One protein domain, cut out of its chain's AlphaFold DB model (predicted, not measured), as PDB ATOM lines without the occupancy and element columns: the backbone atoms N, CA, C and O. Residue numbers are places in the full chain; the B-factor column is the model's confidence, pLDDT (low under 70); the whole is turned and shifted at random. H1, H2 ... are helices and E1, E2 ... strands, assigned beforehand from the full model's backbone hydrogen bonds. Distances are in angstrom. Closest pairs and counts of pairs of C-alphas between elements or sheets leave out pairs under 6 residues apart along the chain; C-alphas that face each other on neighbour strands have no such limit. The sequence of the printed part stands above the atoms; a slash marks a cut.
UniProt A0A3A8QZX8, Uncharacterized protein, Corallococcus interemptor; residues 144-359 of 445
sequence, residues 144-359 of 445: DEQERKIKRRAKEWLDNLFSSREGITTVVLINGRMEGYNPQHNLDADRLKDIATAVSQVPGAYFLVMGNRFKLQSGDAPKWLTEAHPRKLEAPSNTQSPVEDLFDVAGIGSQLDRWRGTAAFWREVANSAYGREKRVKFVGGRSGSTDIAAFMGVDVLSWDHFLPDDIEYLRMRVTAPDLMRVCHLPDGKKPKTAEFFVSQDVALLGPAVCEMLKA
ATOM      1  N   ASP A 144     220.351 133.582  76.560       90.56
ATOM      2  CA  ASP A 144     220.906 134.778  75.905       90.56
ATOM      3  C   ASP A 144     220.805 134.730  74.373       90.56
ATOM      4  O   ASP A 144     220.726 135.757  73.695       90.56
ATOM      5  N   GLU A 145     220.855 133.533  73.785       89.50
ATOM      6  CA  GLU A 145     220.645 133.352  72.349       89.50
ATOM      7  C   GLU A 145     219.179 133.573  71.959       89.50
ATOM      8  O   GLU A 145     218.910 134.283  70.984       89.50
ATOM      9  N   GLN A 146     218.235 133.010  72.721       87.00
ATOM     10  CA  GLN A 146     216.802 133.211  72.500       87.00
ATOM     11  C   GLN A 146     216.437 134.690  72.645       87.00
ATOM     12  O   GLN A 146     215.812 135.243  71.742       87.00
ATOM     13  N   GLU A 147     216.901 135.343  73.710       89.88
ATOM     14  CA  GLU A 147     216.700 136.772  73.954       89.88
ATOM     15  C   GLU A 147     217.220 137.627  72.789       89.88
ATOM     16  O   GLU A 147     216.483 138.430  72.209       89.88
ATOM     17  N   ARG A 148     218.464 137.397  72.343       90.06
ATOM     18  CA  ARG A 148     219.030 138.106  71.179       90.06
ATOM     19  C   ARG A 148     218.228 137.869  69.902       90.06
ATOM     20  O   ARG A 148     218.021 138.807  69.130       90.06
ATOM     21  N   LYS A 149     217.780 136.636  69.658       88.00
ATOM     22  CA  LYS A 149     216.992 136.278  68.469       88.00
ATOM     23  C   LYS A 149     215.624 136.960  68.472       88.00
ATOM     24  O   LYS A 149     215.218 137.479  67.433       88.00
ATOM     25  N   ILE A 150     214.939 136.972  69.616       88.94
ATOM     26  CA  ILE A 150     213.631 137.618  69.794       88.94
ATOM     27  C   ILE A 150     213.765 139.122  69.606       88.94
ATOM     28  O   ILE A 150     213.051 139.695  68.790       88.94
ATOM     29  N   LYS A 151     214.734 139.748  70.281       90.06
ATOM     30  CA  LYS A 151     215.000 141.183  70.159       90.06
ATOM     31  C   LYS A 151     215.307 141.598  68.725       90.06
ATOM     32  O   LYS A 151     214.747 142.577  68.236       90.06
ATOM     33  N   ARG A 152     216.164 140.840  68.031       89.25
ATOM     34  CA  ARG A 152     216.473 141.092  66.618       89.25
ATOM     35  C   ARG A 152     215.211 141.022  65.759       89.25
ATOM     36  O   ARG A 152     214.968 141.946  64.995       89.25
ATOM     37  N   ARG A 153     214.386 139.988  65.928       86.50
ATOM     38  CA  ARG A 153     213.131 139.847  65.175       86.50
ATOM     39  C   ARG A 153     212.110 140.926  65.477       86.50
ATOM     40  O   ARG A 153     211.513 141.445  64.548       86.50
ATOM     41  N   ALA A 154     211.909 141.270  66.747       88.94
ATOM     42  CA  ALA A 154     211.024 142.362  67.128       88.94
ATOM     43  C   ALA A 154     211.469 143.666  66.464       88.94
ATOM     44  O   ALA A 154     210.644 144.374  65.892       88.94
ATOM     45  N   LYS A 155     212.780 143.932  66.451       89.88
ATOM     46  CA  LYS A 155     213.339 145.077  65.737       89.88
ATOM     47  C   LYS A 155     213.082 144.997  64.228       89.88
ATOM     48  O   LYS A 155     212.513 145.930  63.690       89.88
ATOM     49  N   GLU A 156     213.460 143.907  63.563       88.88
ATOM     50  CA  GLU A 156     213.257 143.720  62.114       88.88
ATOM     51  C   GLU A 156     211.779 143.866  61.725       88.88
ATOM     52  O   GLU A 156     211.444 144.525  60.744       88.88
ATOM     53  N   TRP A 157     210.878 143.297  62.527       88.81
ATOM     54  CA  TRP A 157     209.440 143.397  62.318       88.81
ATOM     55  C   TRP A 157     208.940 144.840  62.454       88.81
ATOM     56  O   TRP A 157     208.214 145.313  61.581       88.81
ATOM     57  N   LEU A 158     209.367 145.570  63.491       89.81
ATOM     58  CA  LEU A 158     209.039 146.991  63.668       89.81
ATOM     59  C   LEU A 158     209.639 147.861  62.554       89.81
ATOM     60  O   LEU A 158     208.952 148.743  62.037       89.81
ATOM     61  N   ASP A 159     210.887 147.605  62.160       89.50
ATOM     62  CA  ASP A 159     211.561 148.308  61.070       89.50
ATOM     63  C   ASP A 159     210.751 148.154  59.776       89.50
ATOM     64  O   ASP A 159     210.418 149.153  59.139       89.50
ATOM     65  N   ASN A 160     210.358 146.926  59.421       88.06
ATOM     66  CA  ASN A 160     209.531 146.647  58.244       88.06
ATOM     67  C   ASN A 160     208.164 147.335  58.339       88.06
ATOM     68  O   ASN A 160     207.707 147.971  57.388       88.06
ATOM     69  N   LEU A 161     207.528 147.262  59.511       88.75
ATOM     70  CA  LEU A 161     206.219 147.856  59.747       88.75
ATOM     71  C   LEU A 161     206.235 149.376  59.516       88.75
ATOM     72  O   LEU A 161     205.379 149.911  58.809       88.75
ATOM     73  N   PHE A 162     207.234 150.069  60.068       90.31
ATOM     74  CA  PHE A 162     207.325 151.531  60.069       90.31
ATOM     75  C   PHE A 162     208.130 152.146  58.917       90.31
ATOM     76  O   PHE A 162     208.141 153.375  58.803       90.31
ATOM     77  N   SER A 163     208.816 151.340  58.104       88.44
ATOM     78  CA  SER A 163     209.491 151.777  56.869       88.44
ATOM     79  C   SER A 163     208.658 151.529  55.612       88.44
ATOM     80  O   SER A 163     208.956 152.102  54.569       88.44
ATOM     81  N   SER A 164     207.587 150.734  55.716       83.12
ATOM     82  CA  SER A 164     206.715 150.396  54.587       83.12
ATOM     83  C   SER A 164     206.116 151.616  53.877       83.12
ATOM     84  O   SER A 164     205.831 151.542  52.683       83.12
ATOM     85  N   ARG A 165     205.909 152.735  54.591       85.38
ATOM     86  CA  ARG A 165     205.426 154.007  54.033       85.38
ATOM     87  C   ARG A 165     205.984 155.201  54.796       85.38
ATOM     88  O   ARG A 165     206.220 155.139  56.003       85.38
ATOM     89  N   GLU A 166     206.126 156.317  54.093       87.88
ATOM     90  CA  GLU A 166     206.502 157.589  54.702       87.88
ATOM     91  C   GLU A 166     205.372 158.133  55.596       87.88
ATOM     92  O   GLU A 166     204.185 157.976  55.304       87.88
ATOM     93  N   GLY A 167     205.739 158.756  56.719       89.56
ATOM     94  CA  GLY A 167     204.788 159.408  57.622       89.56
ATOM     95  C   GLY A 167     204.019 158.482  58.573       89.56
ATOM     96  O   GLY A 167     203.133 158.964  59.280       89.56
ATOM     97  N   ILE A 168     204.333 157.179  58.643       92.44
ATOM     98  CA  ILE A 168     203.751 156.293  59.666       92.44
ATOM     99  C   ILE A 168     204.282 156.696  61.048       92.44
ATOM    100  O   ILE A 168     205.474 156.569  61.334       92.44
ATOM    101  N   THR A 169     203.371 157.116  61.924       91.81
ATOM    102  CA  THR A 169     203.645 157.431  63.334       91.81
ATOM    103  C   THR A 169     202.969 156.450  64.282       91.81
ATOM    104  O   THR A 169     203.372 156.333  65.434       91.81
ATOM    105  N   THR A 170     201.906 155.764  63.849       93.12
ATOM    106  CA  THR A 170     201.156 154.818  64.686       93.12
ATOM    107  C   THR A 170     200.619 153.661  63.859       93.12
ATOM    108  O   THR A 170     200.071 153.874  62.781       93.12
ATOM    109  N   VAL A 171     200.722 152.442  64.383       93.88
ATOM    110  CA  VAL A 171     200.114 151.251  63.790       93.88
ATOM    111  C   VAL A 171     199.197 150.570  64.794       93.88
ATOM    112  O   VAL A 171     199.599 150.254  65.912       93.88
ATOM    113  N   VAL A 172     197.958 150.337  64.371       94.69
ATOM    114  CA  VAL A 172     196.963 149.551  65.095       94.69
ATOM    115  C   VAL A 172     196.999 148.115  64.599       94.69
ATOM    116  O   VAL A 172     196.690 147.836  63.445       94.69
ATOM    117  N   LEU A 173     197.347 147.195  65.483       93.94
ATOM    118  CA  LEU A 173     197.254 145.766  65.240       93.94
ATOM    119  C   LEU A 173     195.842 145.305  65.590       93.94
ATOM    120  O   LEU A 173     195.401 145.476  66.724       93.94
ATOM    121  N   ILE A 174     195.126 144.742  64.624       93.38
ATOM    122  CA  ILE A 174     193.748 144.281  64.795       93.38
ATOM    123  C   ILE A 174     193.759 142.766  64.952       93.38
ATOM    124  O   ILE A 174     194.175 142.065  64.040       93.38
ATOM    125  N   ASN A 175     193.251 142.241  66.060       89.88
ATOM    126  CA  ASN A 175     193.067 140.805  66.245       89.88
ATOM    127  C   ASN A 175     191.896 140.281  65.394       89.88
ATOM    128  O   ASN A 175     190.738 140.296  65.809       89.88
ATOM    129  N   GLY A 176     192.212 139.799  64.198       81.62
ATOM    130  CA  GLY A 176     191.352 139.129  63.229       81.62
ATOM    131  C   GLY A 176     190.951 137.710  63.632       81.62
ATOM    132  O   GLY A 176     191.072 136.779  62.838       81.62
ATOM    133  N   ARG A 177     190.473 137.514  64.862       81.25
ATOM    134  CA  ARG A 177     189.826 136.256  65.262       81.25
ATOM    135  C   ARG A 177     188.522 136.094  64.471       81.25
ATOM    136  O   ARG A 177     187.766 137.048  64.356       81.25
ATOM    137  N   MET A 178     188.246 134.917  63.912       78.25
ATOM    138  CA  MET A 178     187.060 134.667  63.064       78.25
ATOM    139  C   MET A 178     186.395 133.320  63.403       78.25
ATOM    140  O   MET A 178     186.020 132.541  62.533       78.25
ATOM    141  N   GLU A 179     186.297 132.990  64.690       73.00
ATOM    142  CA  GLU A 179     185.815 131.685  65.148       73.00
ATOM    143  C   GLU A 179     184.295 131.656  65.355       73.00
ATOM    144  O   GLU A 179     183.751 132.402  66.164       73.00
ATOM    145  N   GLY A 180     183.587 130.741  64.689       66.75
ATOM    146  CA  GLY A 180     182.116 130.705  64.720       66.75
ATOM    147  C   GLY A 180     181.474 130.493  66.101       66.75
ATOM    148  O   GLY A 180     180.314 130.844  66.284       66.75
ATOM    149  N   TYR A 181     182.204 129.959  67.085       66.62
ATOM    150  CA  TYR A 181     181.643 129.639  68.404       66.62
ATOM    151  C   TYR A 181     181.550 130.834  69.360       66.62
ATOM    152  O   TYR A 181     180.887 130.721  70.389       66.62
ATOM    153  N   ASN A 182     182.212 131.960  69.063       72.75
ATOM    154  CA  ASN A 182     182.089 133.163  69.887       72.75
ATOM    155  C   ASN A 182     182.091 134.456  69.047       72.75
ATOM    156  O   ASN A 182     183.075 135.203  69.057       72.75
ATOM    157  N   PRO A 183     180.995 134.738  68.312       77.75
ATOM    158  CA  PRO A 183     180.928 135.835  67.339       77.75
ATOM    159  C   PRO A 183     181.250 137.222  67.904       77.75
ATOM    160  O   PRO A 183     181.720 138.091  67.172       77.75
ATOM    161  N   GLN A 184     181.034 137.431  69.202       76.56
ATOM    162  CA  GLN A 184     181.337 138.684  69.898       76.56
ATOM    163  C   GLN A 184     182.833 139.010  69.959       76.56
ATOM    164  O   GLN A 184     183.210 140.177  69.950       76.56
ATOM    165  N   HIS A 185     183.705 137.997  69.959       81.94
ATOM    166  CA  HIS A 185     185.155 138.210  70.007       81.94
ATOM    167  C   HIS A 185     185.785 138.302  68.612       81.94
ATOM    168  O   HIS A 185     186.994 138.509  68.500       81.94
ATOM    169  N   ASN A 186     184.996 138.105  67.556       86.06
ATOM    170  CA  ASN A 186     185.520 138.053  66.201       86.06
ATOM    171  C   ASN A 186     185.686 139.436  65.584       86.06
ATOM    172  O   ASN A 186     185.008 140.391  65.950       86.06
ATOM    173  N   LEU A 187     186.549 139.525  64.585       89.19
ATOM    174  CA  LEU A 187     186.515 140.599  63.614       89.19
ATOM    175  C   LEU A 187     185.448 140.279  62.560       89.19
ATOM    176  O   LEU A 187     185.406 139.169  62.028       89.19
ATOM    177  N   ASP A 188     184.607 141.259  62.260       89.19
ATOM    178  CA  ASP A 188     183.671 141.245  61.139       89.19
ATOM    179  C   ASP A 188     183.846 142.518  60.291       89.19
ATOM    180  O   ASP A 188     184.688 143.372  60.591       89.19
ATOM    181  N   ALA A 189     183.077 142.622  59.204       90.06
ATOM    182  CA  ALA A 189     183.173 143.734  58.263       90.06
ATOM    183  C   ALA A 189     182.850 145.090  58.914       90.06
ATOM    184  O   ALA A 189     183.537 146.076  58.643       90.06
ATOM    185  N   ASP A 190     181.845 145.137  59.792       90.31
ATOM    186  CA  ASP A 190     181.411 146.371  60.448       90.31
ATOM    187  C   ASP A 190     182.468 146.852  61.448       90.31
ATOM    188  O   ASP A 190     182.869 148.015  61.425       90.31
ATOM    189  N   ARG A 191     183.022 145.940  62.253       91.12
ATOM    190  CA  ARG A 191     184.111 146.246  63.192       91.12
ATOM    191  C   ARG A 191     185.367 146.706  62.465       91.12
ATOM    192  O   ARG A 191     185.994 147.678  62.889       91.12
ATOM    193  N   LEU A 192     185.737 146.048  61.362       93.31
ATOM    194  CA  LEU A 192     186.874 146.493  60.557       93.31
ATOM    195  C   LEU A 192     186.628 147.895  59.991       93.31
ATOM    196  O   LEU A 192     187.532 148.729  60.029       93.31
ATOM    197  N   LYS A 193     185.414 148.174  59.506       93.81
ATOM    198  CA  LYS A 193     185.029 149.487  58.982       93.81
ATOM    199  C   LYS A 193     185.101 150.575  60.054       93.81
ATOM    200  O   LYS A 193     185.639 151.649  59.773       93.81
ATOM    201  N   ASP A 194     184.626 150.308  61.267       92.38
ATOM    202  CA  ASP A 194     184.707 151.244  62.395       92.38
ATOM    203  C   ASP A 194     186.163 151.573  62.745       92.38
ATOM    204  O   ASP A 194     186.533 152.745  62.867       92.38
ATOM    205  N   ILE A 195     187.019 150.546  62.833       94.69
ATOM    206  CA  ILE A 195     188.450 150.717  63.107       94.69
ATOM    207  C   ILE A 195     189.129 151.487  61.967       94.69
ATOM    208  O   ILE A 195     189.856 152.448  62.217       94.69
ATOM    209  N   ALA A 196     188.884 151.114  60.709       95.62
ATOM    210  CA  ALA A 196     189.482 151.759  59.540       95.62
ATOM    211  C   ALA A 196     189.063 153.233  59.409       95.62
ATOM    212  O   ALA A 196     189.884 154.091  59.060       95.62
ATOM    213  N   THR A 197     187.808 153.541  59.748       95.44
ATOM    214  CA  THR A 197     187.287 154.911  59.805       95.44
ATOM    215  C   THR A 197     188.022 155.718  60.870       95.44
ATOM    216  O   THR A 197     188.521 156.802  60.571       95.44
ATOM    217  N   ALA A 198     188.166 155.178  62.083       94.88
ATOM    218  CA  ALA A 198     188.892 155.833  63.169       94.88
ATOM    219  C   ALA A 198     190.374 156.065  62.829       94.88
ATOM    220  O   ALA A 198     190.897 157.156  63.041       94.88
ATOM    221  N   VAL A 199     191.041 155.072  62.231       96.38
ATOM    222  CA  VAL A 199     192.437 155.190  61.778       96.38
ATOM    223  C   VAL A 199     192.591 156.292  60.730       96.38
ATOM    224  O   VAL A 199     193.541 157.067  60.782       96.38
ATOM    225  N   SER A 200     191.642 156.416  59.802       96.06
ATOM    226  CA  SER A 200     191.701 157.429  58.740       96.06
ATOM    227  C   SER A 200     191.575 158.867  59.255       96.06
ATOM    228  O   SER A 200     192.009 159.792  58.570       96.06
ATOM    229  N   GLN A 201     191.028 159.061  60.459       95.31
ATOM    230  CA  GLN A 201     190.894 160.371  61.107       95.31
ATOM    231  C   GLN A 201     192.175 160.840  61.810       95.31
ATOM    232  O   GLN A 201     192.256 162.004  62.203       95.31
ATOM    233  N   VAL A 202     193.171 159.965  61.991       94.00
ATOM    234  CA  VAL A 202     194.400 160.285  62.725       94.00
ATOM    235  C   VAL A 202     195.593 160.303  61.762       94.00
ATOM    236  O   VAL A 202     195.979 159.257  61.234       94.00
ATOM    237  N   PRO A 203     196.211 161.473  61.510       93.94
ATOM    238  CA  PRO A 203     197.383 161.571  60.646       93.94
ATOM    239  C   PRO A 203     198.517 160.638  61.086       93.94
ATOM    240  O   PRO A 203     198.863 160.558  62.264       93.94
ATOM    241  N   GLY A 204     199.093 159.918  60.122       93.50
ATOM    242  CA  GLY A 204     200.165 158.947  60.361       93.50
ATOM    243  C   GLY A 204     199.726 157.634  61.020       93.50
ATOM    244  O   GLY A 204     200.582 156.784  61.272       93.50
ATOM    245  N   ALA A 205     198.426 157.431  61.267       95.88
ATOM    246  CA  ALA A 205     197.896 156.159  61.744       95.88
ATOM    247  C   ALA A 205     197.610 155.191  60.585       95.88
ATOM    248  O   ALA A 205     197.054 155.565  59.549       95.88
ATOM    249  N   TYR A 206     197.987 153.934  60.786       96.38
ATOM    250  CA  TYR A 206     197.758 152.810  59.882       96.38
ATOM    251  C   TYR A 206     197.291 151.596  60.685       96.38
ATOM    252  O   TYR A 206     197.359 151.599  61.915       96.38
ATOM    253  N   PHE A 207     196.814 150.551  60.013       95.31
ATOM    254  CA  PHE A 207     196.453 149.304  60.677       95.31
ATOM    255  C   PHE A 207     196.977 148.071  59.952       95.31
ATOM    256  O   PHE A 207     197.117 148.062  58.731       95.31
ATOM    257  N   LEU A 208     197.221 147.017  60.721       92.75
ATOM    258  CA  LEU A 208     197.568 145.682  60.248       92.75
ATOM    259  C   LEU A 208     196.622 144.683  60.912       92.75
ATOM    260  O   LEU A 208     196.409 144.745  62.121       92.75
ATOM    261  N   VAL A 209     196.054 143.759  60.140       90.56
ATOM    262  CA  VAL A 209     195.240 142.681  60.711       90.56
ATOM    263  C   VAL A 209     196.153 141.514  61.080       90.56
ATOM    264  O   VAL A 209     196.890 141.000  60.246       90.56
ATOM    265  N   MET A 210     196.093 141.103  62.340       86.44
ATOM    266  CA  MET A 210     196.775 139.948  62.916       86.44
ATOM    267  C   MET A 210     195.758 138.817  63.077       86.44
ATOM    268  O   MET A 210     194.705 139.050  63.653       86.44
ATOM    269  N   GLY A 211     196.013 137.592  62.640       74.50
ATOM    270  CA  GLY A 211     195.021 136.518  62.740       74.50
ATOM    271  C   GLY A 211     195.631 135.133  62.613       74.50
ATOM    272  O   GLY A 211     196.759 134.985  62.164       74.50
ATOM    273  N   ASN A 212     194.881 134.105  63.012       67.44
ATOM    274  CA  ASN A 212     195.340 132.726  62.866       67.44
ATOM    275  C   ASN A 212     195.342 132.347  61.378       67.44
ATOM    276  O   ASN A 212     194.282 132.104  60.785       67.44
ATOM    277  N   ARG A 213     196.539 132.285  60.791       63.50
ATOM    278  CA  ARG A 213     196.739 132.036  59.360       63.50
ATOM    279  C   ARG A 213     196.147 130.696  58.926       63.50
ATOM    280  O   ARG A 213     195.589 130.607  57.835       63.50
ATOM    281  N   PHE A 214     196.174 129.682  59.792       58.09
ATOM    282  CA  PHE A 214     195.681 128.337  59.480       58.09
ATOM    283  C   PHE A 214     194.179 128.303  59.177       58.09
ATOM    284  O   PHE A 214     193.741 127.534  58.325       58.09
ATOM    285  N   LYS A 215     193.376 129.161  59.819       63.09
ATOM    286  CA  LYS A 215     191.926 129.226  59.560       63.09
ATOM    287  C   LYS A 215     191.588 129.919  58.240       63.09
ATOM    288  O   LYS A 215     190.595 129.565  57.612       63.09
ATOM    289  N   LEU A 216     192.438 130.846  57.800       60.62
ATOM    290  CA  LEU A 216     192.333 131.500  56.494       60.62
ATOM    291  C   LEU A 216     192.957 130.694  55.353       60.62
ATOM    292  O   LEU A 216     192.709 130.993  54.197       60.62
ATOM    293  N   GLN A 217     193.775 129.686  55.652       56.56
ATOM    294  CA  GLN A 217     194.267 128.740  54.649       56.56
ATOM    295  C   GLN A 217     193.255 127.623  54.359       56.56
ATOM    296  O   GLN A 217     193.303 127.026  53.289       56.56
ATOM    297  N   SER A 218     192.332 127.345  55.290       57.69
ATOM    298  CA  SER A 218     191.290 126.320  55.129       57.69
ATOM    299  C   SER A 218     190.048 126.767  54.338       57.69
ATOM    300  O   SER A 218     189.145 125.960  54.137       57.69
ATOM    301  N   GLY A 219     189.976 128.028  53.900       60.84
ATOM    302  CA  GLY A 219     188.889 128.576  53.079       60.84
ATOM    303  C   GLY A 219     189.228 129.978  52.572       60.84
ATOM    304  O   GLY A 219     190.182 130.579  53.054       60.84
ATOM    305  N   ASP A 220     188.466 130.511  51.615       66.56
ATOM    306  CA  ASP A 220     188.724 131.857  51.092       66.56
ATOM    307  C   ASP A 220     188.570 132.911  52.194       66.56
ATOM    308  O   ASP A 220     187.551 132.977  52.891       66.56
ATOM    309  N   ALA A 221     189.585 133.766  52.341       76.75
ATOM    310  CA  ALA A 221     189.485 134.929  53.206       76.75
ATOM    311  C   ALA A 221     188.279 135.789  52.778       76.75
ATOM    312  O   ALA A 221     188.092 136.017  51.576       76.75
ATOM    313  N   PRO A 222     187.460 136.294  53.721       83.31
ATOM    314  CA  PRO A 222     186.323 137.133  53.369       83.31
ATOM    315  C   PRO A 222     186.753 138.330  52.510       83.31
ATOM    316  O   PRO A 222     187.784 138.941  52.785       83.31
ATOM    317  N   LYS A 223     185.952 138.706  51.502       86.06
ATOM    318  CA  LYS A 223     186.293 139.807  50.575       86.06
ATOM    319  C   LYS A 223     186.628 141.113  51.300       86.06
ATOM    320  O   LYS A 223     187.646 141.723  51.012       86.06
ATOM    321  N   TRP A 224     185.847 141.469  52.320       87.69
ATOM    322  CA  TRP A 224     186.086 142.663  53.139       87.69
ATOM    323  C   TRP A 224     187.455 142.662  53.840       87.69
ATOM    324  O   TRP A 224     187.977 143.717  54.185       87.69
ATOM    325  N   LEU A 225     188.048 141.484  54.066       85.69
ATOM    326  CA  LEU A 225     189.365 141.351  54.675       85.69
ATOM    327  C   LEU A 225     190.480 141.499  53.635       85.69
ATOM    328  O   LEU A 225     191.556 141.986  53.976       85.69
ATOM    329  N   THR A 226     190.256 141.086  52.387       82.75
ATOM    330  CA  THR A 226     191.237 141.181  51.291       82.75
ATOM    331  C   THR A 226     191.153 142.493  50.517       82.75
ATOM    332  O   THR A 226     192.106 142.844  49.823       82.75
ATOM    333  N   GLU A 227     190.062 143.243  50.671       84.44
ATOM    334  CA  GLU A 227     189.880 144.564  50.081       84.44
ATOM    335  C   GLU A 227     191.035 145.515  50.435       84.44
ATOM    336  O   GLU A 227     191.481 145.631  51.584       84.44
ATOM    337  N   ALA A 228     191.541 146.197  49.406       82.25
ATOM    338  CA  ALA A 228     192.598 147.180  49.559       82.25
ATOM    339  C   ALA A 228     192.073 148.392  50.337       82.25
ATOM    340  O   ALA A 228     191.002 148.922  50.049       82.25
ATOM    341  N   HIS A 229     192.864 148.876  51.292       89.88
ATOM    342  CA  HIS A 229     192.554 150.090  52.036       89.88
ATOM    343  C   HIS A 229     193.809 150.967  52.136       89.88
ATOM    344  O   HIS A 229     194.885 150.458  52.462       89.88
ATOM    345  N   PRO A 230     193.715 152.293  51.916       91.12
ATOM    346  CA  PRO A 230     194.884 153.174  51.865       91.12
ATOM    347  C   PRO A 230     195.654 153.248  53.186       91.12
ATOM    348  O   PRO A 230     196.831 153.589  53.184       91.12
ATOM    349  N   ARG A 231     195.017 152.921  54.315       93.50
ATOM    350  CA  ARG A 231     195.657 152.845  55.643       93.50
ATOM    351  C   ARG A 231     195.976 151.423  56.115       93.50
ATOM    352  O   ARG A 231     196.488 151.269  57.220       93.50
ATOM    353  N   LYS A 232     195.668 150.396  55.318       92.19
ATOM    354  CA  LYS A 232     196.009 149.010  55.650       92.19
ATOM    355  C   LYS A 232     197.451 148.727  55.236       92.19
ATOM    356  O   LYS A 232     197.850 149.060  54.120       92.19
ATOM    357  N   LEU A 233     198.214 148.139  56.148       90.00
ATOM    358  CA  LEU A 233     199.565 147.643  55.909       90.00
ATOM    359  C   LEU A 233     199.523 146.181  55.470       90.00
ATOM    360  O   LEU A 233     198.600 145.437  55.812       90.00
ATOM    361  N   GLU A 234     200.540 145.786  54.717       84.50
ATOM    362  CA  GLU A 234     200.774 144.392  54.356       84.50
ATOM    363  C   GLU A 234     201.443 143.651  55.516       84.50
ATOM    364  O   GLU A 234     202.169 144.247  56.315       84.50
ATOM    365  N   ALA A 235     201.178 142.349  55.606       79.19
ATOM    366  CA  ALA A 235     201.788 141.452  56.579       79.19
ATOM    367  C   ALA A 235     203.313 141.370  56.336       79.19
ATOM    368  O   ALA A 235     203.720 140.901  55.267       79.19
ATOM    369  N   PRO A 236     204.171 141.820  57.280       71.44
ATOM    370  CA  PRO A 236     205.619 141.871  57.073       71.44
ATOM    371  C   PRO A 236     206.277 140.523  56.751       71.44
ATOM    372  O   PRO A 236     207.326 140.510  56.109       71.44
ATOM    373  N   SER A 237     205.708 139.399  57.200       64.06
ATOM    374  CA  SER A 237     206.303 138.069  56.985       64.06
ATOM    375  C   SER A 237     205.797 137.350  55.731       64.06
ATOM    376  O   SER A 237     206.412 136.372  55.298       64.06
ATOM    377  N   ASN A 238     204.687 137.805  55.135       55.53
ATOM    378  CA  ASN A 238     204.102 137.186  53.950       55.53
ATOM    379  C   ASN A 238     203.128 138.129  53.221       55.53
ATOM    380  O   ASN A 238     201.950 138.203  53.571       55.53
ATOM    381  N   THR A 239     203.582 138.752  52.131       56.28
ATOM    382  CA  THR A 239     202.772 139.661  51.295       56.28
ATOM    383  C   THR A 239     201.563 138.992  50.627       56.28
ATOM    384  O   THR A 239     200.674 139.681  50.135       56.28
ATOM    385  N   GLN A 240     201.480 137.655  50.629       55.97
ATOM    386  CA  GLN A 240     200.340 136.915  50.077       55.97
ATOM    387  C   GLN A 240     199.226 136.647  51.099       55.97
ATOM    388  O   GLN A 240     198.172 136.136  50.721       55.97
ATOM    389  N   SER A 241     199.436 136.939  52.390       66.75
ATOM    390  CA  SER A 241     198.415 136.702  53.413       66.75
ATOM    391  C   SER A 241     197.682 137.988  53.788       66.75
ATOM    392  O   SER A 241     198.317 139.014  54.028       66.75
ATOM    393  N   PRO A 242     196.343 137.954  53.908       64.88
ATOM    394  CA  PRO A 242     195.591 139.114  54.362       64.88
ATOM    395  C   PRO A 242     195.726 139.374  55.872       64.88
ATOM    396  O   PRO A 242     195.220 140.400  56.332       64.88
ATOM    397  N   VAL A 243     196.376 138.470  56.625       70.56
ATOM    398  CA  VAL A 243     196.664 138.617  58.059       70.56
ATOM    399  C   VAL A 243     198.083 138.168  58.406       70.56
ATOM    400  O   VAL A 243     198.631 137.262  57.784       70.56
ATOM    401  N   GLU A 244     198.642 138.755  59.456       75.19
ATOM    402  CA  GLU A 244     199.902 138.327  60.068       75.19
ATOM    403  C   GLU A 244     199.621 137.347  61.225       75.19
ATOM    404  O   GLU A 244     198.783 137.632  62.085       75.19
ATOM    405  N   ASP A 245     200.296 136.194  61.282       74.69
ATOM    406  CA  ASP A 245     200.106 135.257  62.396       74.69
ATOM    407  C   ASP A 245     200.910 135.698  63.616       74.69
ATOM    408  O   ASP A 245     202.136 135.794  63.588       74.69
ATOM    409  N   LEU A 246     200.202 135.932  64.717       69.81
ATOM    410  CA  LEU A 246     200.794 136.402  65.962       69.81
ATOM    411  C   LEU A 246     201.953 135.523  66.454       69.81
ATOM    412  O   LEU A 246     202.920 136.020  67.029       69.81
ATOM    413  N   PHE A 247     201.840 134.212  66.268       68.56
ATOM    414  CA  PHE A 247     202.819 133.259  66.765       68.56
ATOM    415  C   PHE A 247     203.982 133.067  65.794       68.56
ATOM    416  O   PHE A 247     205.108 132.832  66.243       68.56
ATOM    417  N   ASP A 248     203.738 133.220  64.490       66.75
ATOM    418  CA  ASP A 248     204.794 133.161  63.473       66.75
ATOM    419  C   ASP A 248     205.745 134.357  63.591       66.75
ATOM    420  O   ASP A 248     206.952 134.194  63.403       66.75
ATOM    421  N   VAL A 249     205.237 135.530  63.991       62.69
ATOM    422  CA  VAL A 249     206.057 136.736  64.195       62.69
ATOM    423  C   VAL A 249     207.142 136.521  65.258       62.69
ATOM    424  O   VAL A 249     208.283 136.957  65.088       62.69
ATOM    425  N   ALA A 250     206.838 135.794  66.338       62.06
ATOM    426  CA  ALA A 250     207.853 135.423  67.329       62.06
ATOM    427  C   ALA A 250     208.886 134.431  66.738       62.06
ATOM    428  O   ALA A 250     210.082 134.466  67.058       62.06
ATOM    429  N   GLY A 251     208.434 133.556  65.831       54.75
ATOM    430  CA  GLY A 251     209.248 132.692  64.973       54.75
ATOM    431  C   GLY A 251     210.091 131.636  65.698       54.75
ATOM    432  O   GLY A 251     211.135 131.217  65.176       54.75
ATOM    433  N   ILE A 252     209.749 131.259  66.929       55.94
ATOM    434  CA  ILE A 252     210.577 130.346  67.732       55.94
ATOM    435  C   ILE A 252     210.194 128.887  67.460       55.94
ATOM    436  O   ILE A 252     209.024 128.525  67.460       55.94
ATOM    437  N   GLY A 253     211.210 128.065  67.175       49.56
ATOM    438  CA  GLY A 253     211.101 126.760  66.512       49.56
ATOM    439  C   GLY A 253     210.670 125.571  67.377       49.56
ATOM    440  O   GLY A 253     210.903 124.439  66.969       49.56
ATOM    441  N   SER A 254     210.058 125.784  68.544       56.53
ATOM    442  CA  SER A 254     209.477 124.705  69.358       56.53
ATOM    443  C   SER A 254     208.163 125.159  70.009       56.53
ATOM    444  O   SER A 254     207.989 126.342  70.303       56.53
ATOM    445  N   GLN A 255     207.218 124.240  70.252       56.66
ATOM    446  CA  GLN A 255     205.953 124.583  70.928       56.66
ATOM    447  C   GLN A 255     206.164 125.086  72.369       56.66
ATOM    448  O   GLN A 255     205.412 125.945  72.822       56.66
ATOM    449  N   LEU A 256     207.198 124.597  73.068       50.78
ATOM    450  CA  LEU A 256     207.581 125.039  74.418       50.78
ATOM    451  C   LEU A 256     208.158 126.466  74.418       50.78
ATOM    452  O   LEU A 256     207.853 127.260  75.303       50.78
ATOM    453  N   ASP A 257     208.935 126.844  73.404       65.44
ATOM    454  CA  ASP A 257     209.482 128.204  73.314       65.44
ATOM    455  C   ASP A 257     208.511 129.205  72.678       65.44
ATOM    456  O   ASP A 257     208.709 130.416  72.780       65.44
ATOM    457  N   ARG A 258     207.430 128.721  72.056       78.38
ATOM    458  CA  ARG A 258     206.397 129.554  71.433       78.38
ATOM    459  C   ARG A 258     205.781 130.540  72.423       78.38
ATOM    460  O   ARG A 258     205.622 131.711  72.085       78.38
ATOM    461  N   TRP A 259     205.428 130.098  73.629       85.44
ATOM    462  CA  TRP A 259     204.681 130.928  74.583       85.44
ATOM    463  C   TRP A 259     205.553 132.010  75.212       85.44
ATOM    464  O   TRP A 259     205.232 133.191  75.096       85.44
ATOM    465  N   ARG A 260     206.701 131.625  75.782       86.75
ATOM    466  CA  ARG A 260     207.688 132.579  76.317       86.75
ATOM    467  C   ARG A 260     208.204 133.513  75.230       86.75
ATOM    468  O   ARG A 260     208.304 134.712  75.450       86.75
ATOM    469  N   GLY A 261     208.439 132.979  74.034       86.81
ATOM    470  CA  GLY A 261     208.788 133.758  72.856       86.81
ATOM    471  C   GLY A 261     207.749 134.802  72.482       86.81
ATOM    472  O   GLY A 261     208.108 135.926  72.156       86.81
ATOM    473  N   THR A 262     206.464 134.451  72.567       88.44
ATOM    474  CA  THR A 262     205.355 135.384  72.328       88.44
ATOM    475  C   THR A 262     205.327 136.488  73.387       88.44
ATOM    476  O   THR A 262     205.202 137.659  73.035       88.44
ATOM    477  N   ALA A 263     205.481 136.140  74.669       91.69
ATOM    478  CA  ALA A 263     205.555 137.121  75.754       91.69
ATOM    479  C   ALA A 263     206.746 138.076  75.565       91.69
ATOM    480  O   ALA A 263     206.571 139.291  75.530       91.69
ATOM    481  N   ALA A 264     207.941 137.532  75.337       91.81
ATOM    482  CA  ALA A 264     209.147 138.322  75.130       91.81
ATOM    483  C   ALA A 264     209.081 139.168  73.854       91.81
ATOM    484  O   ALA A 264     209.494 140.321  73.872       91.81
ATOM    485  N   PHE A 265     208.494 138.662  72.768       91.19
ATOM    486  CA  PHE A 265     208.256 139.464  71.570       91.19
ATOM    487  C   PHE A 265     207.399 140.697  71.888       91.19
ATOM    488  O   PHE A 265     207.776 141.818  71.549       91.19
ATOM    489  N   TRP A 266     206.283 140.519  72.600       91.88
ATOM    490  CA  TRP A 266     205.430 141.637  73.005       91.88
ATOM    491  C   TRP A 266     206.113 142.594  73.982       91.88
ATOM    492  O   TRP A 266     205.902 143.803  73.881       91.88
ATOM    493  N   ARG A 267     206.957 142.080  74.884       93.12
ATOM    494  CA  ARG A 267     207.815 142.893  75.756       93.12
ATOM    495  C   ARG A 267     208.736 143.786  74.928       93.12
ATOM    496  O   ARG A 267     208.814 144.982  75.192       93.12
ATOM    497  N   GLU A 268     209.398 143.233  73.913       92.69
ATOM    498  CA  GLU A 268     210.271 144.008  73.025       92.69
ATOM    499  C   GLU A 268     209.487 145.038  72.205       92.69
ATOM    500  O   GLU A 268     209.943 146.171  72.062       92.69
ATOM    501  N   VAL A 269     208.289 144.698  71.717       90.88
ATOM    502  CA  VAL A 269     207.409 145.657  71.031       90.88
ATOM    503  C   VAL A 269     207.043 146.821  71.955       90.88
ATOM    504  O   VAL A 269     207.225 147.979  71.569       90.88
ATOM    505  N   ALA A 270     206.589 146.531  73.177       89.94
ATOM    506  CA  ALA A 270     206.182 147.535  74.159       89.94
ATOM    507  C   ALA A 270     207.343 148.434  74.616       89.94
ATOM    508  O   ALA A 270     207.167 149.642  74.766       89.94
ATOM    509  N   ASN A 271     208.536 147.859  74.794       89.25
ATOM    510  CA  ASN A 271     209.717 148.563  75.300       89.25
ATOM    511  C   ASN A 271     210.602 149.167  74.193       89.25
ATOM    512  O   ASN A 271     211.630 149.780  74.489       89.25
ATOM    513  N   SER A 272     210.241 148.986  72.922       84.81
ATOM    514  CA  SER A 272     211.032 149.474  71.791       84.81
ATOM    515  C   SER A 272     211.194 151.000  71.807       84.81
ATOM    516  O   SER A 272     210.319 151.741  72.253       84.81
ATOM    517  N   ALA A 273     212.308 151.494  71.251       70.31
ATOM    518  CA  ALA A 273     212.488 152.929  71.000       70.31
ATOM    519  C   ALA A 273     211.402 153.472  70.056       70.31
ATOM    520  O   ALA A 273     210.942 154.599  70.241       70.31
ATOM    521  N   TYR A 274     210.916 152.623  69.135       68.06
ATOM    522  CA  TYR A 274     209.689 152.880  68.390       68.06
ATOM    523  C   TYR A 274     208.565 153.235  69.358       68.06
ATOM    524  O   TYR A 274     208.077 154.340  69.259       68.06
ATOM    525  N   GLY A 275     208.257 152.455  70.393       59.44
ATOM    526  CA  GLY A 275     207.230 152.799  71.392       59.44
ATOM    527  C   GLY A 275     207.263 154.238  71.954       59.44
ATOM    528  O   GLY A 275     206.211 154.755  72.337       59.44
ATOM    529  N   ARG A 276     208.423 154.918  71.950       65.06
ATOM    530  CA  ARG A 276     208.567 156.341  72.318       65.06
ATOM    531  C   ARG A 276     208.335 157.318  71.152       65.06
ATOM    532  O   ARG A 276     207.744 158.369  71.379       65.06
ATOM    533  N   GLU A 277     208.765 156.985  69.934       72.62
ATOM    534  CA  GLU A 277     208.692 157.849  68.733       72.62
ATOM    535  C   GLU A 277     207.563 157.474  67.743       72.62
ATOM    536  O   GLU A 277     206.904 158.342  67.176       72.62
ATOM    537  N   LYS A 278     207.321 156.175  67.540       77.69
ATOM    538  CA  LYS A 278     206.285 155.553  66.701       77.69
ATOM    539  C   LYS A 278     205.511 154.436  67.427       77.69
ATOM    540  O   LYS A 278     206.050 153.440  67.893       77.69
ATOM    541  N   ARG A 279     204.189 154.537  67.471       86.06
ATOM    542  CA  ARG A 279     203.376 153.777  68.432       86.06
ATOM    543  C   ARG A 279     202.807 152.490  67.835       86.06
ATOM    544  O   ARG A 279     202.217 152.525  66.761       86.06
ATOM    545  N   VAL A 280     202.887 151.386  68.574       90.94
ATOM    546  CA  VAL A 280     202.097 150.174  68.309       90.94
ATOM    547  C   VAL A 280     200.936 150.124  69.299       90.94
ATOM    548  O   VAL A 280     201.132 150.255  70.506       90.94
ATOM    549  N   LYS A 281     199.721 149.968  68.778       92.44
ATOM    550  CA  LYS A 281     198.478 149.796  69.544       92.44
ATOM    551  C   LYS A 281     197.853 148.458  69.173       92.44
ATOM    552  O   LYS A 281     198.075 147.980  68.062       92.44
ATOM    553  N   PHE A 282     197.048 147.874  70.050       92.62
ATOM    554  CA  PHE A 282     196.381 146.601  69.779       92.62
ATOM    555  C   PHE A 282     194.875 146.716  70.000       92.62
ATOM    556  O   PHE A 282     194.444 147.251  71.016       92.62
ATOM    557  N   VAL A 283     194.067 146.208  69.074       93.38
ATOM    558  CA  VAL A 283     192.601 146.217  69.173       93.38
ATOM    559  C   VAL A 283     192.077 144.815  68.895       93.38
ATOM    560  O   VAL A 283     192.454 144.206  67.896       93.38
ATOM    561  N   GLY A 284     191.228 144.269  69.762       91.44
ATOM    562  CA  GLY A 284     190.780 142.880  69.624       91.44
ATOM    563  C   GLY A 284     189.568 142.508  70.466       91.44
ATOM    564  O   GLY A 284     189.302 143.122  71.489       91.44
ATOM    565  N   GLY A 285     188.862 141.440  70.098       87.50
ATOM    566  CA  GLY A 285     187.931 140.794  71.025       87.50
ATOM    567  C   GLY A 285     188.683 140.127  72.182       87.50
ATOM    568  O   GLY A 285     189.884 139.870  72.066       87.50
ATOM    569  N   ARG A 286     187.993 139.812  73.287       82.88
ATOM    570  CA  ARG A 286     188.615 139.166  74.458       82.88
ATOM    571  C   ARG A 286     189.308 137.843  74.082       82.88
ATOM    572  O   ARG A 286     188.664 136.861  73.683       82.88
ATOM    573  N   SER A 287     190.630 137.793  74.241       84.25
ATOM    574  CA  SER A 287     191.432 136.581  74.041       84.25
ATOM    575  C   SER A 287     192.786 136.643  74.741       84.25
ATOM    576  O   SER A 287     193.317 137.710  75.012       84.25
ATOM    577  N   GLY A 288     193.430 135.488  74.907       84.44
ATOM    578  CA  GLY A 288     194.776 135.438  75.478       84.44
ATOM    579  C   GLY A 288     195.811 136.305  74.740       84.44
ATOM    580  O   GLY A 288     196.754 136.782  75.358       84.44
ATOM    581  N   SER A 289     195.632 136.562  73.436       83.94
ATOM    582  CA  SER A 289     196.481 137.489  72.669       83.94
ATOM    583  C   SER A 289     196.328 138.957  73.081       83.94
ATOM    584  O   SER A 289     197.321 139.679  73.067       83.94
ATOM    585  N   THR A 290     195.121 139.403  73.459       88.06
ATOM    586  CA  THR A 290     194.920 140.758  73.993       88.06
ATOM    587  C   THR A 290     195.510 140.859  75.396       88.06
ATOM    588  O   THR A 290     196.195 141.833  75.694       88.06
ATOM    589  N   ASP A 291     195.329 139.817  76.214       89.25
ATOM    590  CA  ASP A 291     195.850 139.766  77.583       89.25
ATOM    591  C   ASP A 291     197.383 139.836  77.608       89.25
ATOM    592  O   ASP A 291     197.952 140.665  78.313       89.25
ATOM    593  N   ILE A 292     198.073 139.016  76.804       91.00
ATOM    594  CA  ILE A 292     199.543 139.010  76.812       91.00
ATOM    595  C   ILE A 292     200.132 140.329  76.303       91.00
ATOM    596  O   ILE A 292     201.080 140.833  76.900       91.00
ATOM    597  N   ALA A 293     199.556 140.941  75.262       90.94
ATOM    598  CA  ALA A 293     200.006 142.249  74.785       90.94
ATOM    599  C   ALA A 293     199.848 143.326  75.878       90.94
ATOM    600  O   ALA A 293     200.779 144.095  76.130       90.94
ATOM    601  N   ALA A 294     198.713 143.320  76.586       90.06
ATOM    602  CA  ALA A 294     198.421 144.221  77.700       90.06
ATOM    603  C   ALA A 294     199.390 144.033  78.881       90.06
ATOM    604  O   ALA A 294     199.941 145.006  79.404       90.06
ATOM    605  N   PHE A 295     199.652 142.782  79.274       91.81
ATOM    606  CA  PHE A 295     200.591 142.448  80.350       91.81
ATOM    607  C   PHE A 295     202.016 142.888  80.032       91.81
ATOM    608  O   PHE A 295     202.740 143.321  80.927       91.81
ATOM    609  N   MET A 296     202.409 142.810  78.762       92.94
ATOM    610  CA  MET A 296     203.720 143.267  78.315       92.94
ATOM    611  C   MET A 296     203.803 144.787  78.141       92.94
ATOM    612  O   MET A 296     204.902 145.298  77.963       92.94
ATOM    613  N   GLY A 297     202.694 145.522  78.262       89.50
ATOM    614  CA  GLY A 297     202.680 146.988  78.259       89.50
ATOM    615  C   GLY A 297     202.314 147.634  76.925       89.50
ATOM    616  O   GLY A 297     202.458 148.848  76.788       89.50
ATOM    617  N   VAL A 298     201.819 146.866  75.951       90.06
ATOM    618  CA  VAL A 298     201.188 147.445  74.758       90.06
ATOM    619  C   VAL A 298     199.872 148.106  75.166       90.06
ATOM    620  O   VAL A 298     199.153 147.606  76.029       90.06
ATOM    621  N   ASP A 299     199.537 149.234  74.542       89.00
ATOM    622  CA  ASP A 299     198.230 149.862  74.731       89.00
ATOM    623  C   ASP A 299     197.168 149.060  73.965       89.00
ATOM    624  O   ASP A 299     197.154 149.046  72.727       89.00
ATOM    625  N   VAL A 300     196.334 148.344  74.723       89.62
ATOM    626  CA  VAL A 300     195.325 147.415  74.212       89.62
ATOM    627  C   VAL A 300     193.926 147.963  74.447       89.62
ATOM    628  O   VAL A 300     193.569 148.315  75.572       89.62
ATOM    629  N   LEU A 301     193.106 147.942  73.399       89.50
ATOM    630  CA  LEU A 301     191.664 148.136  73.456       89.50
ATOM    631  C   LEU A 301     190.948 146.828  73.114       89.50
ATOM    632  O   LEU A 301     190.971 146.359  71.977       89.50
ATOM    633  N   SER A 302     190.281 146.248  74.102       88.50
ATOM    634  CA  SER A 302     189.416 145.097  73.904       88.50
ATOM    635  C   SER A 302     187.987 145.535  73.597       88.50
ATOM    636  O   SER A 302     187.455 146.408  74.276       88.50
ATOM    637  N   TRP A 303     187.340 144.937  72.601       86.94
ATOM    638  CA  TRP A 303     185.899 145.099  72.410       86.94
ATOM    639  C   TRP A 303     185.144 143.895  72.957       86.94
ATOM    640  O   TRP A 303     185.605 142.754  72.863       86.94
ATOM    641  N   ASP A 304     183.950 144.154  73.479       78.19
ATOM    642  CA  ASP A 304     183.003 143.105  73.838       78.19
ATOM    643  C   ASP A 304     181.566 143.655  73.882       78.19
ATOM    644  O   ASP A 304     181.352 144.873  73.852       78.19
ATOM    645  N   HIS A 305     180.564 142.778  73.943       71.38
ATOM    646  CA  HIS A 305     179.193 143.207  74.215       71.38
ATOM    647  C   HIS A 305     179.006 143.500  75.698       71.38
ATOM    648  O   HIS A 305     179.388 142.714  76.563       71.38
ATOM    649  N   PHE A 306     178.341 144.615  75.998       66.38
ATOM    650  CA  PHE A 306     177.939 144.894  77.365       66.38
ATOM    651  C   PHE A 306     176.790 143.989  77.794       66.38
ATOM    652  O   PHE A 306     175.656 144.140  77.336       66.38
ATOM    653  N   LEU A 307     177.076 143.105  78.739       66.50
ATOM    654  CA  LEU A 307     176.081 142.315  79.443       66.50
ATOM    655  C   LEU A 307     176.259 142.596  80.944       66.50
ATOM    656  O   LEU A 307     177.285 142.216  81.501       66.50
ATOM    657  N   PRO A 308     175.302 143.267  81.620       56.59
ATOM    658  CA  PRO A 308     175.420 143.614  83.042       56.59
ATOM    659  C   PRO A 308     175.694 142.422  83.968       56.59
ATOM    660  O   PRO A 308     176.343 142.575  84.994       56.59
ATOM    661  N   ASP A 309     175.200 141.243  83.591       61.22
ATOM    662  CA  ASP A 309     175.390 139.990  84.325       61.22
ATOM    663  C   ASP A 309     176.661 139.224  83.888       61.22
ATOM    664  O   ASP A 309     176.976 138.170  84.447       61.22
ATOM    665  N   ASP A 310     177.390 139.710  82.874       70.06
ATOM    666  CA  ASP A 310     178.616 139.074  82.395       70.06
ATOM    667  C   ASP A 310     179.816 139.511  83.237       70.06
ATOM    668  O   ASP A 310     180.386 140.599  83.095       70.06
ATOM    669  N   ILE A 311     180.218 138.600  84.120       70.38
ATOM    670  CA  ILE A 311     181.399 138.744  84.961       70.38
ATOM    671  C   ILE A 311     182.675 138.955  84.142       70.38
ATOM    672  O   ILE A 311     183.559 139.666  84.606       70.38
ATOM    673  N   GLU A 312     182.791 138.384  82.939       72.44
ATOM    674  CA  GLU A 312     183.991 138.510  82.111       72.44
ATOM    675  C   GLU A 312     184.110 139.930  81.530       72.44
ATOM    676  O   GLU A 312     185.210 140.486  81.464       72.44
ATOM    677  N   TYR A 313     182.978 140.548  81.179       71.56
ATOM    678  CA  TYR A 313     182.910 141.944  80.755       71.56
ATOM    679  C   TYR A 313     183.269 142.895  81.910       71.56
ATOM    680  O   TYR A 313     184.152 143.750  81.790       71.56
ATOM    681  N   LEU A 314     182.601 142.730  83.058       66.75
ATOM    682  CA  LEU A 314     182.794 143.592  84.229       66.75
ATOM    683  C   LEU A 314     184.200 143.470  84.813       66.75
ATOM    684  O   LEU A 314     184.790 144.483  85.182       66.75
ATOM    685  N   ARG A 315     184.762 142.256  84.826       69.75
ATOM    686  CA  ARG A 315     186.172 141.994  85.131       69.75
ATOM    687  C   ARG A 315     187.064 142.928  84.329       69.75
ATOM    688  O   ARG A 315     187.810 143.706  84.910       69.75
ATOM    689  N   MET A 316     186.968 142.909  83.005       67.62
ATOM    690  CA  MET A 316     187.881 143.701  82.189       67.62
ATOM    691  C   MET A 316     187.685 145.205  82.383       67.62
ATOM    692  O   MET A 316     188.658 145.941  82.512       67.62
ATOM    693  N   ARG A 317     186.431 145.652  82.468       67.06
ATOM    694  CA  ARG A 317     186.123 147.079  82.499       67.06
ATOM    695  C   ARG A 317     186.334 147.750  83.852       67.06
ATOM    696  O   ARG A 317     186.868 148.850  83.902       67.06
ATOM    697  N   VAL A 318     185.851 147.136  84.927       58.72
ATOM    698  CA  VAL A 318     185.881 147.748  86.266       58.72
ATOM    699  C   VAL A 318     187.268 147.633  86.868       58.72
ATOM    700  O   VAL A 318     187.665 148.456  87.684       58.72
ATOM    701  N   THR A 319     187.992 146.580  86.503       53.12
ATOM    702  CA  THR A 319     189.110 146.166  87.327       53.12
ATOM    703  C   THR A 319     190.462 146.340  86.656       53.12
ATOM    704  O   THR A 319     191.412 146.740  87.314       53.12
ATOM    705  N   ALA A 320     190.565 146.174  85.340       59.53
ATOM    706  CA  ALA A 320     191.847 146.278  84.655       59.53
ATOM    707  C   ALA A 320     191.923 147.405  83.599       59.53
ATOM    708  O   ALA A 320     192.633 147.198  82.617       59.53
ATOM    709  N   PRO A 321     191.270 148.584  83.755       61.72
ATOM    710  CA  PRO A 321     191.246 149.604  82.700       61.72
ATOM    711  C   PRO A 321     192.644 150.123  82.334       61.72
ATOM    712  O   PRO A 321     192.913 150.422  81.171       61.72
ATOM    713  N   ASP A 322     193.545 150.181  83.315       63.75
ATOM    714  CA  ASP A 322     194.931 150.606  83.119       63.75
ATOM    715  C   ASP A 322     195.798 149.530  82.439       63.75
ATOM    716  O   ASP A 322     196.823 149.833  81.819       63.75
ATOM    717  N   LEU A 323     195.391 148.261  82.546       72.06
ATOM    718  CA  LEU A 323     196.075 147.122  81.939       72.06
ATOM    719  C   LEU A 323     195.572 146.888  80.513       72.06
ATOM    720  O   LEU A 323     196.380 146.787  79.596       72.06
ATOM    721  N   MET A 324     194.251 146.844  80.334       79.50
ATOM    722  CA  MET A 324     193.562 146.665  79.063       79.50
ATOM    723  C   MET A 324     192.280 147.502  79.047       79.50
ATOM    724  O   MET A 324     191.390 147.329  79.879       79.50
ATOM    725  N   ARG A 325     192.158 148.381  78.052       80.56
ATOM    726  CA  ARG A 325     190.963 149.207  77.849       80.56
ATOM    727  C   ARG A 325     189.836 148.344  77.306       80.56
ATOM    728  O   ARG A 325     190.089 147.375  76.596       80.56
ATOM    729  N   VAL A 326     188.592 148.722  77.587       76.25
ATOM    730  CA  VAL A 326     187.412 148.020  77.069       76.25
ATOM    731  C   VAL A 326     186.458 149.000  76.401       76.25
ATOM    732  O   VAL A 326     186.073 150.001  77.009       76.25
ATOM    733  N   CYS A 327     186.050 148.701  75.171       77.25
ATOM    734  CA  CYS A 327     184.945 149.362  74.478       77.25
ATOM    735  C   CYS A 327     183.782 148.396  74.224       77.25
ATOM    736  O   CYS A 327     183.888 147.180  74.386       77.25
ATOM    737  N   HIS A 328     182.657 148.964  73.810       74.06
ATOM    738  CA  HIS A 328     181.406 148.260  73.581       74.06
ATOM    739  C   HIS A 328     181.143 148.016  72.116       74.06
ATOM    740  O   HIS A 328     181.314 148.901  71.275       74.06
ATOM    741  N   LEU A 329     180.588 146.843  71.852       72.69
ATOM    742  CA  LEU A 329     179.870 146.573  70.625       72.69
ATOM    743  C   LEU A 329     178.372 146.838  70.825       72.69
ATOM    744  O   LEU A 329     177.775 146.264  71.745       72.69
ATOM    745  N   PRO A 330     177.736 147.646  69.959       65.75
ATOM    746  CA  PRO A 330     176.287 147.759  69.956       65.75
ATOM    747  C   PRO A 330     175.708 146.396  69.558       65.75
ATOM    748  O   PRO A 330     176.063 145.838  68.524       65.75
ATOM    749  N   ASP A 331     174.805 145.835  70.359       61.00
ATOM    750  CA  ASP A 331     174.115 144.579  70.027       61.00
ATOM    751  C   ASP A 331     172.915 144.806  69.078       61.00
ATOM    752  O   ASP A 331     172.072 143.924  68.893       61.00
ATOM    753  N   GLY A 332     172.799 146.016  68.510       55.28
ATOM    754  CA  GLY A 332     171.670 146.473  67.693       55.28
ATOM    755  C   GLY A 332     170.356 146.611  68.469       55.28
ATOM    756  O   GLY A 332     169.370 147.124  67.936       55.28
ATOM    757  N   LYS A 333     170.315 146.191  69.736       49.19
ATOM    758  CA  LYS A 333     169.170 146.361  70.619       49.19
ATOM    759  C   LYS A 333     169.436 147.618  71.435       49.19
ATOM    760  O   LYS A 333     170.525 147.857  71.943       49.19
ATOM    761  N   LYS A 334     168.420 148.470  71.590       47.16
ATOM    762  CA  LYS A 334     168.512 149.481  72.648       47.16
ATOM    763  C   LYS A 334     168.721 148.719  73.962       47.16
ATOM    764  O   LYS A 334     167.955 147.773  74.189       47.16
ATOM    765  N   PRO A 335     169.699 149.101  74.803       44.75
ATOM    766  CA  PRO A 335     169.842 148.519  76.128       44.75
ATOM    767  C   PRO A 335     168.463 148.501  76.787       44.75
ATOM    768  O   PRO A 335     167.810 149.541  76.903       44.75
ATOM    769  N   LYS A 336     167.955 147.308  77.124       41.03
ATOM    770  CA  LYS A 336     166.601 147.171  77.694       41.03
ATOM    771  C   LYS A 336     166.486 147.891  79.036       41.03
ATOM    772  O   LYS A 336     165.389 148.261  79.448       41.03
ATOM    773  N   THR A 337     167.615 148.107  79.696       41.31
ATOM    774  CA  THR A 337     167.740 148.882  80.916       41.31
ATOM    775  C   THR A 337     168.486 150.173  80.614       41.31
ATOM    776  O   THR A 337     169.622 150.180  80.152       41.31
ATOM    777  N   ALA A 338     167.837 151.292  80.925       39.34
ATOM    778  CA  ALA A 338     168.419 152.632  80.916       39.34
ATOM    779  C   ALA A 338     169.512 152.825  81.997       39.34
ATOM    780  O   ALA A 338     169.905 153.945  82.288       39.34
ATOM    781  N   GLU A 339     169.942 151.750  82.651       43.28
ATOM    782  CA  GLU A 339     170.587 151.777  83.964       43.28
ATOM    783  C   GLU A 339     172.107 151.593  83.870       43.28
ATOM    784  O   GLU A 339     172.770 151.553  84.891       43.28
ATOM    785  N   PHE A 340     172.662 151.515  82.656       48.56
ATOM    786  CA  PHE A 340     174.099 151.551  82.386       48.56
ATOM    787  C   PHE A 340     174.338 152.303  81.087       48.56
ATOM    788  O   PHE A 340     174.450 151.709  80.014       48.56
ATOM    789  N   PHE A 341     174.388 153.626  81.167       48.56
ATOM    790  CA  PHE A 341     174.844 154.404  80.028       48.56
ATOM    791  C   PHE A 341     176.318 154.702  80.207       48.56
ATOM    792  O   PHE A 341     176.739 155.422  81.101       48.56
ATOM    793  N   VAL A 342     177.117 154.186  79.293       48.69
ATOM    794  CA  VAL A 342     178.153 155.069  78.776       48.69
ATOM    795  C   VAL A 342     177.447 156.049  77.860       48.69
ATOM    796  O   VAL A 342     176.449 155.653  77.249       48.69
ATOM    797  N   SER A 343     177.908 157.298  77.736       50.06
ATOM    798  CA  SER A 343     177.450 158.084  76.587       50.06
ATOM    799  C   SER A 343     177.691 157.217  75.350       50.06
ATOM    800  O   SER A 343     178.806 156.731  75.136       50.06
ATOM    801  N   GLN A 344     176.607 156.902  74.628       54.47
ATOM    802  CA  GLN A 344     176.641 155.890  73.571       54.47
ATOM    803  C   GLN A 344     177.728 156.213  72.548       54.47
ATOM    804  O   GLN A 344     178.260 155.301  71.948       54.47
ATOM    805  N   ASP A 345     178.134 157.473  72.431       59.06
ATOM    806  CA  ASP A 345     179.038 157.926  71.389       59.06
ATOM    807  C   ASP A 345     180.530 157.750  71.715       59.06
ATOM    808  O   ASP A 345     181.324 157.711  70.787       59.06
ATOM    809  N   VAL A 346     180.963 157.627  72.981       55.84
ATOM    810  CA  VAL A 346     182.416 157.621  73.312       55.84
ATOM    811  C   VAL A 346     182.982 156.216  73.511       55.84
ATOM    812  O   VAL A 346     184.155 155.978  73.243       55.84
ATOM    813  N   ALA A 347     182.164 155.260  73.950       61.44
ATOM    814  CA  ALA A 347     182.636 153.900  74.203       61.44
ATOM    815  C   ALA A 347     182.269 152.887  73.120       61.44
ATOM    816  O   ALA A 347     182.445 151.691  73.334       61.44
ATOM    817  N   LEU A 348     181.795 153.349  71.964       78.56
ATOM    818  CA  LEU A 348     181.747 152.524  70.759       78.56
ATOM    819  C   LEU A 348     183.157 152.291  70.225       78.56
ATOM    820  O   LEU A 348     184.059 153.103  70.437       78.56
ATOM    821  N   LEU A 349     183.322 151.188  69.499       84.19
ATOM    822  CA  LEU A 349     184.603 150.761  68.945       84.19
ATOM    823  C   LEU A 349     185.330 151.878  68.176       84.19
ATOM    824  O   LEU A 349     186.463 152.200  68.519       84.19
ATOM    825  N   GLY A 350     184.693 152.504  67.181       87.38
ATOM    826  CA  GLY A 350     185.326 153.558  66.373       87.38
ATOM    827  C   GLY A 350     185.836 154.752  67.203       87.38
ATOM    828  O   GLY A 350     187.033 155.046  67.179       87.38
ATOM    829  N   PRO A 351     184.969 155.427  67.976       86.00
ATOM    830  CA  PRO A 351     185.362 156.515  68.873       86.00
ATOM    831  C   PRO A 351     186.461 156.128  69.873       86.00
ATOM    832  O   PRO A 351     187.449 156.854  69.995       86.00
ATOM    833  N   ALA A 352     186.365 154.957  70.510       85.44
ATOM    834  CA  ALA A 352     187.377 154.481  71.455       85.44
ATOM    835  C   ALA A 352     188.741 154.228  70.785       85.44
ATOM    836  O   ALA A 352     189.786 154.554  71.354       85.44
ATOM    837  N   VAL A 353     188.753 153.702  69.553       90.38
ATOM    838  CA  VAL A 353     189.980 153.564  68.749       90.38
ATOM    839  C   VAL A 353     190.567 154.937  68.424       90.38
ATOM    840  O   VAL A 353     191.779 155.122  68.534       90.38
ATOM    841  N   CYS A 354     189.731 155.909  68.055       89.94
ATOM    842  CA  CYS A 354     190.168 157.269  67.747       89.94
ATOM    843  C   CYS A 354     190.828 157.937  68.967       89.94
ATOM    844  O   CYS A 354     191.917 158.500  68.849       89.94
ATOM    845  N   GLU A 355     190.233 157.800  70.154       86.31
ATOM    846  CA  GLU A 355     190.813 158.298  71.407       86.31
ATOM    847  C   GLU A 355     192.124 157.584  71.763       86.31
ATOM    848  O   GLU A 355     193.125 158.239  72.055       86.31
ATOM    849  N   MET A 356     192.181 156.252  71.642       87.88
ATOM    850  CA  MET A 356     193.417 155.484  71.851       87.88
ATOM    851  C   MET A 356     194.556 155.936  70.920       87.88
ATOM    852  O   MET A 356     195.723 155.966  71.321       87.88
ATOM    853  N   LEU A 357     194.231 156.282  69.673       90.00
ATOM    854  CA  LEU A 357     195.187 156.763  68.677       90.00
ATOM    855  C   LEU A 357     195.677 158.191  68.956       90.00
ATOM    856  O   LEU A 357     196.841 158.508  68.685       90.00
ATOM    857  N   LYS A 358     194.818 159.058  69.494       87.19
ATOM    858  CA  LYS A 358     195.169 160.440  69.855       87.19
ATOM    859  C   LYS A 358     195.930 160.527  71.173       87.19
ATOM    860  O   LYS A 358     196.760 161.420  71.327       87.19
ATOM    861  N   ALA A 359     195.688 159.595  72.092       81.38
ATOM    862  CA  ALA A 359     196.307 159.578  73.409       81.38
ATOM    863  C   ALA A 359     197.843 159.622  73.331       81.38
ATOM    864  O   ALA A 359     198.480 158.857  72.591       81.38
TER     865      ALA A 359
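This is residues 144 to 359 of the 445 residues of an uncharacterized protein of Corallococcus interemptor (UniProt A0A3A8QZX8). A strongly twisted sheet of five strands makes the core, covered by H2 and H10 on one face and by H8 and H9 on the other, in three layers. At one end of the longest axis H1 and H6 cross steeply; at the opposite end lies the long loop of residues 330 to 348. The printed part has 216 residues with ten named helices and five named strands, in the order H1 E1 H2 E2 H3 H4 H5 H6 H7 E3 H8 E4 H9 E5 H10. The sheet runs E2 E1 E3 E4 E5, all parallel, and the class is mixed, helices and strands. The whole is compact, with a radius of gyration of the C-alphas of 17.0 A, and spans 55 by 38 by 34 A.

H1, residues 144 to 163, touches the hub H6, residues 255 to 271, at a steep tilt of 54 degrees; their closest C-alphas, Ile 150 and Phe 265, are 6.0 A apart. E1, residues 170 to 175, has E2, residues 205 to 210, and E3, residues 279 to 285, as neighbours; N 172 and O 206, 2.8 A, and N 171 and O 279, 2.8 A, are within hydrogen-bond range. So are N 301 and O 282, 2.8 A, between E3 and E4, residues 299 to 305, and N 302 and O 325, 2.7 A, between E4 and E5, residues 325 to 329. H2, residues 189 to 200, touches H10, residues 349 to 358, at a shallow tilt of 25 degrees, closest at C-alphas Asp 194 and Gly 350, 4.6 A. On the opposite face, H8, residues 288 to 295, is over E3 and E4 at a height of 8.8 A, and H9, residues 311 to 319, over E4 and E5 at 9.7 A. E1 H2 E2, E3 H8 E4 and E4 H9 E5 are strand-helix-strand units, parallel neighbours joined through a helix, with right-handed crossovers. H5, residues 246 to 250, touches H1 and H6; H7, residues 273 to 277, only grazes the sheet; H3, residues 213 to 217, and H4, residues 223 to 226, are not on it. Every O i to N i+4 pair is within hydrogen-bond range in H1, H2, H3, H7, H8, H9 and H10; H6 has 11 of 13, H5 has 0 of 1 but 1 of 2 O i to N i+3 pairs, and H4 is too short.

H1 begins at C-alpha 144 (220.906, 134.778, 75.905) and is 28.0 A long; H6 is 24.7 A, E3 20.3 A and E4 20.2 A. H10 ends at C-alpha 358 (195.169, 160.440, 69.855).

The C-alphas farthest apart, Glu 145 and Ala 338, are 56.3 A apart. The printed part has no cut; the links E1 to H2, H4 to H5 and E5 to H10 are long. Mean pLDDT of the printed part is 78.5; 63 residues are under 70, among them 330 to 347.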